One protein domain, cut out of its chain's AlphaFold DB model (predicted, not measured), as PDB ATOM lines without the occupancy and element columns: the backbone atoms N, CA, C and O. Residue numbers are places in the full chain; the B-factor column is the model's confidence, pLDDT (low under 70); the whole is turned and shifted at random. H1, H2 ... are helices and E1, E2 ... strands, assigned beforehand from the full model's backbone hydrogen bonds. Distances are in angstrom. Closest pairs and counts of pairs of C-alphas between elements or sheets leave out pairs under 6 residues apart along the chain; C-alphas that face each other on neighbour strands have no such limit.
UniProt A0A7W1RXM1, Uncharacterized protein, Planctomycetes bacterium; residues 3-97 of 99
ATOM      1  N   GLY A   3     178.549 253.012 301.515       55.66
ATOM      2  CA  GLY A   3     177.133 252.981 301.113       55.66
ATOM      3  C   GLY A   3     176.404 254.331 301.207       55.66
ATOM      4  O   GLY A   3     175.506 254.592 300.415       55.66
ATOM      5  N   GLY A   4     176.826 255.224 302.112       56.62
ATOM      6  CA  GLY A   4     176.222 256.557 302.256       56.62
ATOM      7  C   GLY A   4     176.552 257.512 301.103       56.62
ATOM      8  O   GLY A   4     175.695 258.278 300.676       56.62
ATOM      9  N   ILE A   5     177.765 257.424 300.544       60.91
ATOM     10  CA  ILE A   5     178.215 258.291 299.440       60.91
ATOM     11  C   ILE A   5     177.492 257.916 298.137       60.91
ATOM     12  O   ILE A   5     177.019 258.792 297.413       60.91
ATOM     13  N   LEU A   6     177.324 256.612 297.882       61.31
ATOM     14  CA  LEU A   6     176.551 256.109 296.740       61.31
ATOM     15  C   LEU A   6     175.058 256.458 296.855       61.31
ATOM     16  O   LEU A   6     174.443 256.828 295.857       61.31
ATOM     17  N   GLY A   7     174.490 256.411 298.066       66.25
ATOM     18  CA  GLY A   7     173.096 256.792 298.316       66.25
ATOM     19  C   GLY A   7     172.809 258.272 298.042       66.25
ATOM     20  O   GLY A   7     171.810 258.591 297.399       66.25
ATOM     21  N   ILE A   8     173.706 259.177 298.455       74.00
ATOM     22  CA  ILE A   8     173.569 260.622 298.195       74.00
ATOM     23  C   ILE A   8     173.717 260.923 296.697       74.00
ATOM     24  O   ILE A   8     172.930 261.692 296.144       74.00
ATOM     25  N   GLY A   9     174.678 260.282 296.021       78.62
ATOM     26  CA  GLY A   9     174.861 260.427 294.574       78.62
ATOM     27  C   GLY A   9     173.641 259.954 293.777       78.62
ATOM     28  O   GLY A   9     173.171 260.660 292.884       78.62
ATOM     29  N   PHE A  10     173.076 258.800 294.142       85.00
ATOM     30  CA  PHE A  10     171.876 258.262 293.502       85.00
ATOM     31  C   PHE A  10     170.640 259.130 293.762       85.00
ATOM     32  O   PHE A  10     169.915 259.458 292.825       85.00
ATOM     33  N   ALA A  11     170.425 259.575 295.004       85.00
ATOM     34  CA  ALA A  11     169.322 260.474 295.338       85.00
ATOM     35  C   ALA A  11     169.416 261.806 294.570       85.00
ATOM     36  O   ALA A  11     168.411 262.291 294.047       85.00
ATOM     37  N   GLY A  12     170.624 262.361 294.435       86.69
ATOM     38  CA  GLY A  12     170.877 263.553 293.626       86.69
ATOM     39  C   GLY A  12     170.569 263.343 292.141       86.69
ATOM     40  O   GLY A  12     169.933 264.196 291.520       86.69
ATOM     41  N   LEU A  13     170.954 262.192 291.579       88.19
ATOM     42  CA  LEU A  13     170.660 261.839 290.188       88.19
ATOM     43  C   LEU A  13     169.154 261.682 289.948       88.19
ATOM     44  O   LEU A  13     168.623 262.267 289.005       88.19
ATOM     45  N   VAL A  14     168.454 260.940 290.810       90.25
ATOM     46  CA  VAL A  14     166.998 260.742 290.714       90.25
ATOM     47  C   VAL A  14     166.267 262.079 290.800       90.25
ATOM     48  O   VAL A  14     165.390 262.356 289.978       90.25
ATOM     49  N   LEU A  15     166.666 262.945 291.738       91.31
ATOM     50  CA  LEU A  15     166.106 264.287 291.859       91.31
ATOM     51  C   LEU A  15     166.341 265.105 290.582       91.31
ATOM     52  O   LEU A  15     165.416 265.748 290.086       91.31
ATOM     53  N   TRP A  16     167.546 265.058 290.012       89.19
ATOM     54  CA  TRP A  16     167.864 265.762 288.771       89.19
ATOM     55  C   TRP A  16     167.026 265.266 287.585       89.19
ATOM     56  O   TRP A  16     166.435 266.083 286.875       89.19
ATOM     57  N   VAL A  17     166.912 263.946 287.401       91.25
ATOM     58  CA  VAL A  17     166.084 263.339 286.343       91.25
ATOM     59  C   VAL A  17     164.626 263.762 286.498       91.25
ATOM     60  O   VAL A  17     164.004 264.203 285.530       91.25
ATOM     61  N   PHE A  18     164.093 263.707 287.720       92.19
ATOM     62  CA  PHE A  18     162.727 264.128 288.010       92.19
ATOM     63  C   PHE A  18     162.495 265.610 287.681       92.19
ATOM     64  O   PHE A  18     161.491 265.967 287.061       92.19
ATOM     65  N   VAL A  19     163.444 266.481 288.039       88.94
ATOM     66  CA  VAL A  19     163.393 267.912 287.711       88.94
ATOM     67  C   VAL A  19     163.383 268.126 286.195       88.94
ATOM     68  O   VAL A  19     162.542 268.879 285.701       88.94
ATOM     69  N   GLN A  20     164.259 267.453 285.440       86.31
ATOM     70  CA  GLN A  20     164.290 267.561 283.976       86.31
ATOM     71  C   GLN A  20     162.998 267.055 283.335       86.31
ATOM     72  O   GLN A  20     162.450 267.716 282.452       86.31
ATOM     73  N   TRP A  21     162.473 265.926 283.811       88.69
ATOM     74  CA  TRP A  21     161.212 265.371 283.331       88.69
ATOM     75  C   TRP A  21     160.049 266.339 283.560       88.69
ATOM     76  O   TRP A  21     159.286 266.628 282.637       88.69
ATOM     77  N   ARG A  22     159.957 266.930 284.756       89.06
ATOM     78  CA  ARG A  22     158.912 267.907 285.079       89.06
ATOM     79  C   ARG A  22     159.029 269.178 284.234       89.06
ATOM     80  O   ARG A  22     158.011 269.715 283.798       89.06
ATOM     81  N   LEU A  23     160.251 269.663 284.001       85.31
ATOM     82  CA  LEU A  23     160.503 270.816 283.134       85.31
ATOM     83  C   LEU A  23     160.089 270.526 281.688       85.31
ATOM     84  O   LEU A  23     159.376 271.338 281.103       85.31
ATOM     85  N   ARG A  24     160.467 269.358 281.151       86.00
ATOM     86  CA  ARG A  24     160.051 268.897 279.820       86.00
ATOM     87  C   ARG A  24     158.530 268.833 279.719       86.00
ATOM     88  O   ARG A  24     157.965 269.453 278.830       86.00
ATOM     89  N   ALA A  25     157.862 268.145 280.646       86.56
ATOM     90  CA  ALA A  25     156.410 267.975 280.618       86.56
ATOM     91  C   ALA A  25     155.662 269.316 280.677       86.56
ATOM     92  O   ALA A  25     154.704 269.525 279.938       86.56
ATOM     93  N   ARG A  26     156.113 270.248 281.528       86.81
ATOM     94  CA  ARG A  26     155.524 271.593 281.609       86.81
ATOM     95  C   ARG A  26     155.715 272.369 280.310       86.81
ATOM     96  O   ARG A  26     154.789 273.033 279.865       86.81
ATOM     97  N   PHE A  27     156.910 272.308 279.738       84.81
ATOM     98  CA  PHE A  27     157.237 273.053 278.534       84.81
ATOM     99  C   PHE A  27     156.502 272.521 277.300       84.81
ATOM    100  O   PHE A  27     155.941 273.313 276.555       84.81
ATOM    101  N   MET A  28     156.410 271.198 277.131       84.06
ATOM    102  CA  MET A  28     155.666 270.594 276.017       84.06
ATOM    103  C   MET A  28     154.192 271.019 275.999       84.06
ATOM    104  O   MET A  28     153.642 271.242 274.929       84.06
ATOM    105  N   ARG A  29     153.568 271.218 277.170       85.62
ATOM    106  CA  ARG A  29     152.197 271.756 277.249       85.62
ATOM    107  C   ARG A  29     152.082 273.188 276.731       85.62
ATOM    108  O   ARG A  29     151.081 273.513 276.125       85.62
ATOM    109  N   LEU A  30     153.082 274.032 276.991       84.81
ATOM    110  CA  LEU A  30     153.089 275.423 276.524       84.81
ATOM    111  C   LEU A  30     153.337 275.515 275.016       84.81
ATOM    112  O   LEU A  30     152.844 276.408 274.347       84.81
ATOM    113  N   VAL A  31     154.135 274.591 274.488       85.44
ATOM    114  CA  VAL A  31     154.525 274.567 273.078       85.44
ATOM    115  C   VAL A  31     153.424 274.015 272.181       85.44
ATOM    116  O   VAL A  31     153.363 274.428 271.030       85.44
ATOM    117  N   GLY A  32     152.581 273.102 272.678       80.88
ATOM    118  CA  GLY A  32     151.537 272.452 271.873       80.88
ATOM    119  C   GLY A  32     150.617 273.440 271.149       80.88
ATOM    120  O   GLY A  32     150.266 273.212 269.998       80.88
ATOM    121  N   ASP A  33     150.339 274.591 271.766       81.75
ATOM    122  CA  ASP A  33     149.499 275.649 271.187       81.75
ATOM    123  C   ASP A  33     150.213 276.486 270.105       81.75
ATOM    124  O   ASP A  33     149.629 277.389 269.498       81.75
ATOM    125  N   HIS A  34     151.497 276.228 269.867       86.56
ATOM    126  CA  HIS A  34     152.327 276.965 268.929       86.56
ATOM    127  C   HIS A  34     152.717 276.118 267.719       86.56
ATOM    128  O   HIS A  34     152.715 274.889 267.737       86.56
ATOM    129  N   ALA A  35     153.078 276.814 266.646       86.88
ATOM    130  CA  ALA A  35     153.473 276.207 265.389       86.88
ATOM    131  C   ALA A  35     154.954 276.419 265.109       86.88
ATOM    132  O   ALA A  35     155.512 277.462 265.448       86.88
ATOM    133  N   CYS A  36     155.581 275.456 264.442       89.06
ATOM    134  CA  CYS A  36     156.952 275.578 263.980       89.06
ATOM    135  C   CYS A  36     157.147 276.873 263.179       89.06
ATOM    136  O   CYS A  36     156.375 277.182 262.275       89.06
ATOM    137  N   ALA A  37     158.221 277.613 263.464       88.88
ATOM    138  CA  ALA A  37     158.514 278.867 262.771       88.88
ATOM    139  C   ALA A  37     158.980 278.673 261.312       88.88
ATOM    140  O   ALA A  37     159.167 279.667 260.618       88.88
ATOM    141  N   LEU A  38     159.197 277.427 260.868       89.56
ATOM    142  CA  LEU A  38     159.592 277.092 259.497       89.56
ATOM    143  C   LEU A  38     158.433 276.499 258.689       89.56
ATOM    144  O   LEU A  38     158.038 277.074 257.683       89.56
ATOM    145  N   CYS A  39     157.897 275.347 259.106       89.06
ATOM    146  CA  CYS A  39     156.835 274.660 258.362       89.06
ATOM    147  C   CYS A  39     155.418 275.068 258.778       89.06
ATOM    148  O   CYS A  39     154.465 274.637 258.143       89.06
ATOM    149  N   HIS A  40     155.264 275.867 259.839       87.31
ATOM    150  CA  HIS A  40     153.972 276.317 260.371       87.31
ATOM    151  C   HIS A  40     153.009 275.212 260.841       87.31
ATOM    152  O   HIS A  40     151.888 275.527 261.238       87.31
ATOM    153  N   ASN A  41     153.449 273.952 260.906       86.88
ATOM    154  CA  ASN A  41     152.687 272.895 261.566       86.88
ATOM    155  C   ASN A  41     152.694 273.095 263.078       86.88
ATOM    156  O   ASN A  41     153.711 273.493 263.661       86.88
ATOM    157  N   ARG A  42     151.552 272.815 263.708       84.88
ATOM    158  CA  ARG A  42     151.425 272.848 265.162       84.88
ATOM    159  C   ARG A  42     152.267 271.753 265.798       84.88
ATOM    160  O   ARG A  42     152.445 270.681 265.231       84.88
ATOM    161  N   PHE A  43     152.811 272.041 266.973       82.62
ATOM    162  CA  PHE A  43     153.600 271.070 267.726       82.62
ATOM    163  C   PHE A  43     152.750 270.054 268.504       82.62
ATOM    164  O   PHE A  43     153.323 269.138 269.090       82.62
ATOM    165  N   ASP A  44     151.424 270.219 268.573       82.06
ATOM    166  CA  ASP A  44     150.529 269.156 269.048       82.06
ATOM    167  C   ASP A  44     150.360 268.053 267.989       82.06
ATOM    168  O   ASP A  44     150.376 266.872 268.332       82.06
ATOM    169  N   ASP A  45     150.286 268.450 266.719       69.69
ATOM    170  CA  ASP A  45     150.154 267.580 265.554       69.69
ATOM    171  C   ASP A  45     151.508 266.980 265.136       69.69
ATOM    172  O   ASP A  45     151.608 265.794 264.818       69.69
ATOM    173  N   ALA A  46     152.572 267.789 265.163       66.69
ATOM    174  CA  ALA A  46     153.929 267.368 264.835       66.69
ATOM    175  C   ALA A  46     154.640 266.812 266.076       66.69
ATOM    176  O   ALA A  46     154.754 267.499 267.091       66.69
ATOM    177  N   ILE A  47     155.216 265.607 265.989       75.94
ATOM    178  CA  ILE A  47     156.007 265.013 267.083       75.94
ATOM    179  C   ILE A  47     157.159 265.963 267.455       75.94
ATOM    180  O   ILE A  47     158.141 266.072 266.731       75.94
ATOM    181  N   ALA A  48     157.056 266.682 268.571       83.81
ATOM    182  CA  ALA A  48     158.062 267.658 268.979       83.81
ATOM    183  C   ALA A  48     159.072 267.071 269.982       83.81
ATOM    184  O   ALA A  48     158.712 266.555 271.043       83.81
ATOM    185  N   ASP A  49     160.362 267.223 269.684       88.38
ATOM    186  CA  ASP A  49     161.455 266.742 270.529       88.38
ATOM    187  C   ASP A  49     162.109 267.884 271.308       88.38
ATOM    188  O   ASP A  49     162.732 268.791 270.753       88.38
ATOM    189  N   TYR A  50     162.018 267.821 272.636       89.25
ATOM    190  CA  TYR A  50     162.658 268.788 273.524       89.25
ATOM    191  C   TYR A  50     164.180 268.573 273.590       89.25
ATOM    192  O   TYR A  50     164.652 267.599 274.176       89.25
ATOM    193  N   LEU A  51     164.951 269.532 273.066       90.00
ATOM    194  CA  LEU A  51     166.423 269.501 273.015       90.00
ATOM    195  C   LEU A  51     167.099 270.239 274.186       90.00
ATOM    196  O   LEU A  51     168.313 270.479 274.183       90.00
ATOM    197  N   GLY A  52     166.319 270.648 275.188       90.19
ATOM    198  CA  GLY A  52     166.829 271.350 276.357       90.19
ATOM    199  C   GLY A  52     166.914 272.866 276.190       90.19
ATOM    200  O   GLY A  52     166.266 273.484 275.345       90.19
ATOM    201  N   ARG A  53     167.723 273.487 277.051       91.38
ATOM    202  CA  ARG A  53     167.939 274.939 277.054       91.38
ATOM    203  C   ARG A  53     168.852 275.376 275.911       91.38
ATOM    204  O   ARG A  53     169.713 274.618 275.470       91.38
ATOM    205  N   VAL A  54     168.701 276.628 275.484       90.69
ATOM    206  CA  VAL A  54     169.597 277.238 274.491       90.69
ATOM    207  C   VAL A  54     170.992 277.398 275.098       90.69
ATOM    208  O   VAL A  54     171.161 278.078 276.115       90.69
ATOM    209  N   GLY A  55     171.988 276.772 274.470       89.50
ATOM    210  CA  GLY A  55     173.383 276.816 274.908       89.50
ATOM    211  C   GLY A  55     174.055 278.175 274.679       89.50
ATOM    212  O   GLY A  55     173.555 279.038 273.958       89.50
ATOM    213  N   LEU A  56     175.234 278.368 275.279       88.38
ATOM    214  CA  LEU A  56     175.953 279.646 275.224       88.38
ATOM    215  C   LEU A  56     176.424 280.003 273.803       88.38
ATOM    216  O   LEU A  56     176.298 281.151 273.383       88.38
ATOM    217  N   ALA A  57     176.942 279.020 273.059       87.12
ATOM    218  CA  ALA A  57     177.409 279.206 271.684       87.12
ATOM    219  C   ALA A  57     176.267 279.616 270.743       87.12
ATOM    220  O   ALA A  57     176.418 280.518 269.924       87.12
ATOM    221  N   GLU A  58     175.099 279.005 270.914       86.62
ATOM    222  CA  GLU A  58     173.917 279.280 270.103       86.62
ATOM    223  C   GLU A  58     173.314 280.645 270.436       86.62
ATOM    224  O   GLU A  58     173.025 281.434 269.540       86.62
ATOM    225  N   ARG A  59     173.264 281.006 271.728       87.56
ATOM    226  CA  ARG A  59     172.878 282.357 272.164       87.56
ATOM    227  C   ARG A  59     173.726 283.451 271.522       87.56
ATOM    228  O   ARG A  59     173.200 284.522 271.243       87.56
ATOM    229  N   ARG A  60     175.019 283.214 271.273       88.00
ATOM    230  CA  ARG A  60     175.890 284.203 270.608       88.00
ATOM    231  C   ARG A  60     175.492 284.465 269.151       88.00
ATOM    232  O   ARG A  60     175.745 285.563 268.671       88.00
ATOM    233  N   ARG A  61     174.848 283.500 268.480       86.31
ATOM    234  CA  ARG A  61     174.361 283.611 267.090       86.31
ATOM    235  C   ARG A  61     172.999 284.310 266.972       86.31
ATOM    236  O   ARG A  61     172.540 284.578 265.866       86.31
ATOM    237  N   LEU A  62     172.334 284.567 268.096       88.00
ATOM    238  CA  LEU A  62     171.054 285.270 268.150       88.00
ATOM    239  C   LEU A  62     171.275 286.784 268.249       88.00
ATOM    240  O   LEU A  62     172.286 287.250 268.792       88.00
ATOM    241  N   ASP A  63     170.318 287.572 267.769       89.94
ATOM    242  CA  ASP A  63     170.348 289.022 267.972       89.94
ATOM    243  C   ASP A  63     170.099 289.396 269.455       89.94
ATOM    244  O   ASP A  63     169.855 288.540 270.314       89.94
ATOM    245  N   ARG A  64     170.215 290.687 269.796       88.25
ATOM    246  CA  ARG A  64     170.071 291.159 271.185       88.25
ATOM    247  C   ARG A  64     168.665 290.906 271.747       88.25
ATOM    248  O   ARG A  64     168.546 290.603 272.935       88.25
ATOM    249  N   PHE A  65     167.626 291.023 270.923       88.19
ATOM    250  CA  PHE A  65     166.241 290.805 271.331       88.19
ATOM    251  C   PHE A  65     165.981 289.312 271.553       88.19
ATOM    252  O   PHE A  65     165.608 288.902 272.650       88.19
ATOM    253  N   GLN A  66     166.305 288.485 270.566       87.94
ATOM    254  CA  GLN A  66     166.206 287.031 270.604       87.94
ATOM    255  C   GLN A  66     166.952 286.450 271.803       87.94
ATOM    256  O   GLN A  66     166.400 285.626 272.523       87.94
ATOM    257  N   ARG A  67     168.170 286.922 272.103       88.56
ATOM    258  CA  ARG A  67     168.937 286.479 273.283       88.56
ATOM    259  C   ARG A  67     168.203 286.665 274.604       88.56
ATOM    260  O   ARG A  67     168.376 285.843 275.504       88.56
ATOM    261  N   ARG A  68     167.431 287.745 274.739       88.69
ATOM    262  CA  ARG A  68     166.698 288.061 275.969       88.69
ATOM    263  C   ARG A  68     165.602 287.033 276.240       88.69
ATOM    264  O   ARG A  68     165.378 286.689 277.398       88.69
ATOM    265  N   PHE A  69     164.961 286.535 275.186       89.06
ATOM    266  CA  PHE A  69     163.805 285.645 275.295       89.06
ATOM    267  C   PHE A  69     164.135 284.171 275.029       89.06
ATOM    268  O   PHE A  69     163.426 283.305 275.531       89.06
ATOM    269  N   ALA A  70     165.235 283.872 274.334       90.62
ATOM    270  CA  ALA A  70     165.693 282.522 274.013       90.62
ATOM    271  C   ALA A  70     165.899 281.664 275.269       90.62
ATOM    272  O   ALA A  70     166.851 281.858 276.039       90.62
ATOM    273  N   ALA A  71     165.030 280.675 275.460       91.19
ATOM    274  CA  ALA A  71     165.043 279.813 276.633       91.19
ATOM    275  C   ALA A  71     165.298 278.352 276.271       91.19
ATOM    276  O   ALA A  71     166.195 277.733 276.852       91.19
ATOM    277  N   TYR A  72     164.560 277.829 275.295       91.69
ATOM    278  CA  TYR A  72     164.512 276.402 274.989       91.69
ATOM    279  C   TYR A  72     164.660 276.123 273.498       91.69
ATOM    280  O   TYR A  72     164.498 277.019 272.671       91.69
ATOM    281  N   ARG A  73     164.991 274.873 273.177       92.56
ATOM    282  CA  ARG A  73     165.150 274.370 271.814       92.56
ATOM    283  C   ARG A  73     164.267 273.155 271.606       92.56
ATOM    284  O   ARG A  73     164.213 272.279 272.473       92.56
ATOM    285  N   ILE A  74     163.624 273.100 270.451       90.81
ATOM    286  CA  ILE A  74     162.719 272.016 270.071       90.81
ATOM    287  C   ILE A  74     163.010 271.615 268.646       90.81
ATOM    288  O   ILE A  74     163.094 272.479 267.779       90.81
ATOM    289  N   ARG A  75     163.115 270.322 268.384       91.44
ATOM    290  CA  ARG A  75     163.105 269.806 267.022       91.44
ATOM    291  C   ARG A  75     161.667 269.492 266.621       91.44
ATOM    292  O   ARG A  75     160.965 268.793 267.343       91.44
ATOM    293  N   CYS A  76     161.235 270.041 265.493       91.25
ATOM    294  CA  CYS A  76     159.968 269.669 264.869       91.25
ATOM    295  C   CYS A  76     160.087 268.260 264.272       91.25
ATOM    296  O   CYS A  76     161.092 267.972 263.628       91.25
ATOM    297  N   GLY A  77     159.089 267.402 264.467       87.38
ATOM    298  CA  GLY A  77     159.094 266.034 263.937       87.38
ATOM    299  C   GLY A  77     158.926 265.959 262.427       87.38
ATOM    300  O   GLY A  77     159.488 265.062 261.814       87.38
ATOM    301  N   ASP A  78     158.224 266.927 261.834       87.44
ATOM    302  CA  ASP A  78     157.879 266.885 260.411       87.44
ATOM    303  C   ASP A  78     159.011 267.412 259.526       87.44
ATOM    304  O   ASP A  78     159.418 266.774 258.563       87.44
ATOM    305  N   CYS A  79     159.520 268.607 259.843       89.12
ATOM    306  CA  CYS A  79     160.554 269.269 259.043       89.12
ATOM    307  C   CYS A  79     161.956 269.165 259.652       89.12
ATOM    308  O   CYS A  79     162.893 269.758 259.122       89.12
ATOM    309  N   HIS A  80     162.098 268.500 260.804       89.00
ATOM    310  CA  HIS A  80     163.353 268.361 261.556       89.00
ATOM    311  C   HIS A  80     164.044 269.678 261.960       89.00
ATOM    312  O   HIS A  80     165.127 269.661 262.551       89.00
ATOM    313  N   ALA A  81     163.402 270.829 261.736       91.19
ATOM    314  CA  ALA A  81     163.952 272.127 262.084       91.19
ATOM    315  C   ALA A  81     164.051 272.308 263.602       91.19
ATOM    316  O   ALA A  81     163.130 271.984 264.363       91.19
ATOM    317  N   ILE A  82     165.163 272.895 264.036       92.25
ATOM    318  CA  ILE A  82     165.385 273.292 265.419       92.25
ATOM    319  C   ILE A  82     164.800 274.684 265.616       92.25
ATOM    320  O   ILE A  82     165.289 275.677 265.082       92.25
ATOM    321  N   ASN A  83     163.743 274.744 266.413       92.81
ATOM    322  CA  ASN A  83     163.046 275.945 266.823       92.81
ATOM    323  C   ASN A  83     163.635 276.444 268.143       92.81
ATOM    324  O   ASN A  83     163.727 275.703 269.124       92.81
ATOM    325  N   VAL A  84     164.009 277.719 268.168       92.94
ATOM    326  CA  VAL A  84     164.375 278.452 269.377       92.94
ATOM    327  C   VAL A  84     163.112 279.094 269.934       92.94
ATOM    328  O   VAL A  84     162.480 279.927 269.277       92.94
ATOM    329  N   CYS A  85     162.770 278.709 271.160       92.62
ATOM    330  CA  CYS A  85     161.532 279.097 271.818       92.62
ATOM    331  C   CYS A  85     161.780 279.984 273.040       92.62
ATOM    332  O   CYS A  85     162.819 279.905 273.719       92.62
ATOM    333  N   THR A  86     160.786 280.816 273.346       92.38
ATOM    334  CA  THR A  86     160.721 281.585 274.589       92.38
ATOM    335  C   THR A  86     160.433 280.685 275.795       92.38
ATOM    336  O   THR A  86     160.256 279.469 275.675       92.38
ATOM    337  N   ARG A  87     160.397 281.270 277.000       88.56
ATOM    338  CA  ARG A  87     159.967 280.546 278.210       88.56
ATOM    339  C   ARG A  87     158.505 280.110 278.152       88.56
ATOM    340  O   ARG A  87     158.171 279.119 278.795       88.56
ATOM    341  N   ASP A  88     157.703 280.830 277.381       87.81
ATOM    342  CA  ASP A  88     156.266 280.615 277.232       87.81
ATOM    343  C   ASP A  88     155.945 279.641 276.089       87.81
ATOM    344  O   ASP A  88     154.785 279.404 275.806       87.81
ATOM    345  N   GLY A  89     156.962 279.055 275.445       85.31
ATOM    346  CA  GLY A  89     156.790 278.067 274.374       85.31
ATOM    347  C   GLY A  89     156.768 278.658 272.965       85.31
ATOM    348  O   GLY A  89     156.930 277.910 272.005       85.31
ATOM    349  N   GLN A  90     156.664 279.981 272.824       89.94
ATOM    350  CA  GLN A  90     156.559 280.637 271.522       89.94
ATOM    351  C   GLN A  90     157.864 280.512 270.713       89.94
ATOM    352  O   GLN A  90     158.917 280.973 271.175       89.94
ATOM    353  N   PRO A  91     157.832 279.933 269.503       89.56
ATOM    354  CA  PRO A  91     158.976 279.898 268.605       89.56
ATOM    355  C   PRO A  91     159.106 281.230 267.860       89.56
ATOM    356  O   PRO A  91     158.116 281.827 267.446       89.56
ATOM    357  N   PHE A  92     160.336 281.699 267.668       88.56
ATOM    358  CA  PHE A  92     160.600 282.929 266.900       88.56
ATOM    359  C   PHE A  92     161.733 282.783 265.880       88.56
ATOM    360  O   PHE A  92     161.930 283.662 265.045       88.56
ATOM    361  N   LYS A  93     162.506 281.695 265.945       87.31
ATOM    362  CA  LYS A  93     163.532 281.367 264.955       87.31
ATOM    363  C   LYS A  93     163.607 279.859 264.798       87.31
ATOM    364  O   LYS A  93     163.657 279.153 265.801       87.31
ATOM    365  N   ALA A  94     163.662 279.389 263.562       89.25
ATOM    366  CA  ALA A  94     163.915 277.998 263.237       89.25
ATOM    367  C   ALA A  94     165.077 277.905 262.249       89.25
ATOM    368  O   ALA A  94     165.289 278.817 261.450       89.25
ATOM    369  N   TYR A  95     165.845 276.828 262.327       89.62
ATOM    370  CA  TYR A  95     166.881 276.511 261.354       89.62
ATOM    371  C   TYR A  95     166.957 274.999 261.168       89.62
ATOM    372  O   TYR A  95     166.681 274.236 262.098       89.62
ATOM    373  N   VAL A  96     167.302 274.566 259.960       86.56
ATOM    374  CA  VAL A  96     167.550 273.152 259.670       86.56
ATOM    375  C   VAL A  96     168.902 272.801 260.286       86.56
ATOM    376  O   VAL A  96     169.841 273.596 260.219       86.56
ATOM    377  N   ALA A  97     168.983 271.672 260.988       69.75
ATOM    378  CA  ALA A  97     170.283 271.125 261.337       69.75
ATOM    379  C   ALA A  97     170.853 270.550 260.041       69.75
ATOM    380  O   ALA A  97     170.347 269.540 259.566       69.75
TER     381      ALA A  97
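Overview. This is residues 3 to 97 of the 99 residues of an uncharacterized protein of Planctomycetes bacterium (UniProt A0A7W1RXM1). A small four-stranded sheet makes one wall of a compact body, and one long helix, H1, crosses over its E1 end with its last part and sticks out from the body with residues 3 to 19, like a handle on a small head. Two short helices, H2 and H3, form a turn of chain beyond one end of the strands, between E1 and E2. The printed part has 95 residues with three named helices and four named strands, in the order H1 E1 H2 H3 E2 E3 E4; the sheet's order is E1 E2 E3 E4, antiparallel throughout, and the class is mixed, helices and strands. The whole is loose, with a radius of gyration of the C-alphas of 15.6 A, and elongated, spanning 52 by 31 by 23 A.

Along the chain. Begin with the sheet: find C-alpha 49 at (161.455, 266.742, 270.529), where E1, residues 49 to 53, starts on its 12.3 A. E2 is residues 72 to 75, 10.4 A long, E3 is residues 82 to 85, 9.5 A, and E4 is residues 91 to 95, 11.2 A, ending at C-alpha 95 at (166.881, 276.511, 261.354). Then go to C-alpha 3 at (177.133, 252.981, 301.113); from there H1 runs 42.0 A to Val 31. H2 is residues 56 to 60, 6.5 A, and H3 is residues 64 to 69, 9.3 A.

Arrangement. Look first at the sheet, which is only just strongly twisted, its C-alphas up to 4.1 A off the best plane; E1 and E4 are its edge strands. Between E1 and E2 you find N 51 and O 73 at 2.9 A, within hydrogen-bond range. E2 and E3 are a hairpin, with N 83 and O 74 at 2.7 A. E3 and E4 are a hairpin too, with N 84 and O 93 at 2.8 A; E2 E3 E4 form a meander, each strand the antiparallel neighbour of the one before. H1 is on one face of the sheet, two layers, a helix over a sheet, at a height over the sheet of 9.8 A. It lies over E1 and only just over E2, on which 3 of its C-alphas fall, and runs across the strands, at 66 degrees to E1 on the local plane. The closest C-alphas of H1 and E1 are those of Arg 24 and Tyr 50, 6.8 A apart. H3 only grazes the sheet with residues 66 to 69, and H2 is not on it. H2 and H3 are close but not clearly touching, the closest C-alphas, of Arg 59 and Arg 67, being 5.8 A apart; H1 is apart from both. In H1 and H2 every O i to N i+4 pair is within hydrogen-bond range; in H3 0 of 2 are, beside 2 of 3 O i to N i+3 pairs.

Size, cuts and confidence. Look for the two C-alphas farthest apart at Gly 3 and His 40, 52.4 A. Without residues 3 to 19, which stand free, the body spans 31 by 27 by 18 A. The printed part has no cut. The link from H1 to E1, residues 32 to 48, is long. Confidence is under 70 at residues 3 to 7, 45 to 46 and 97.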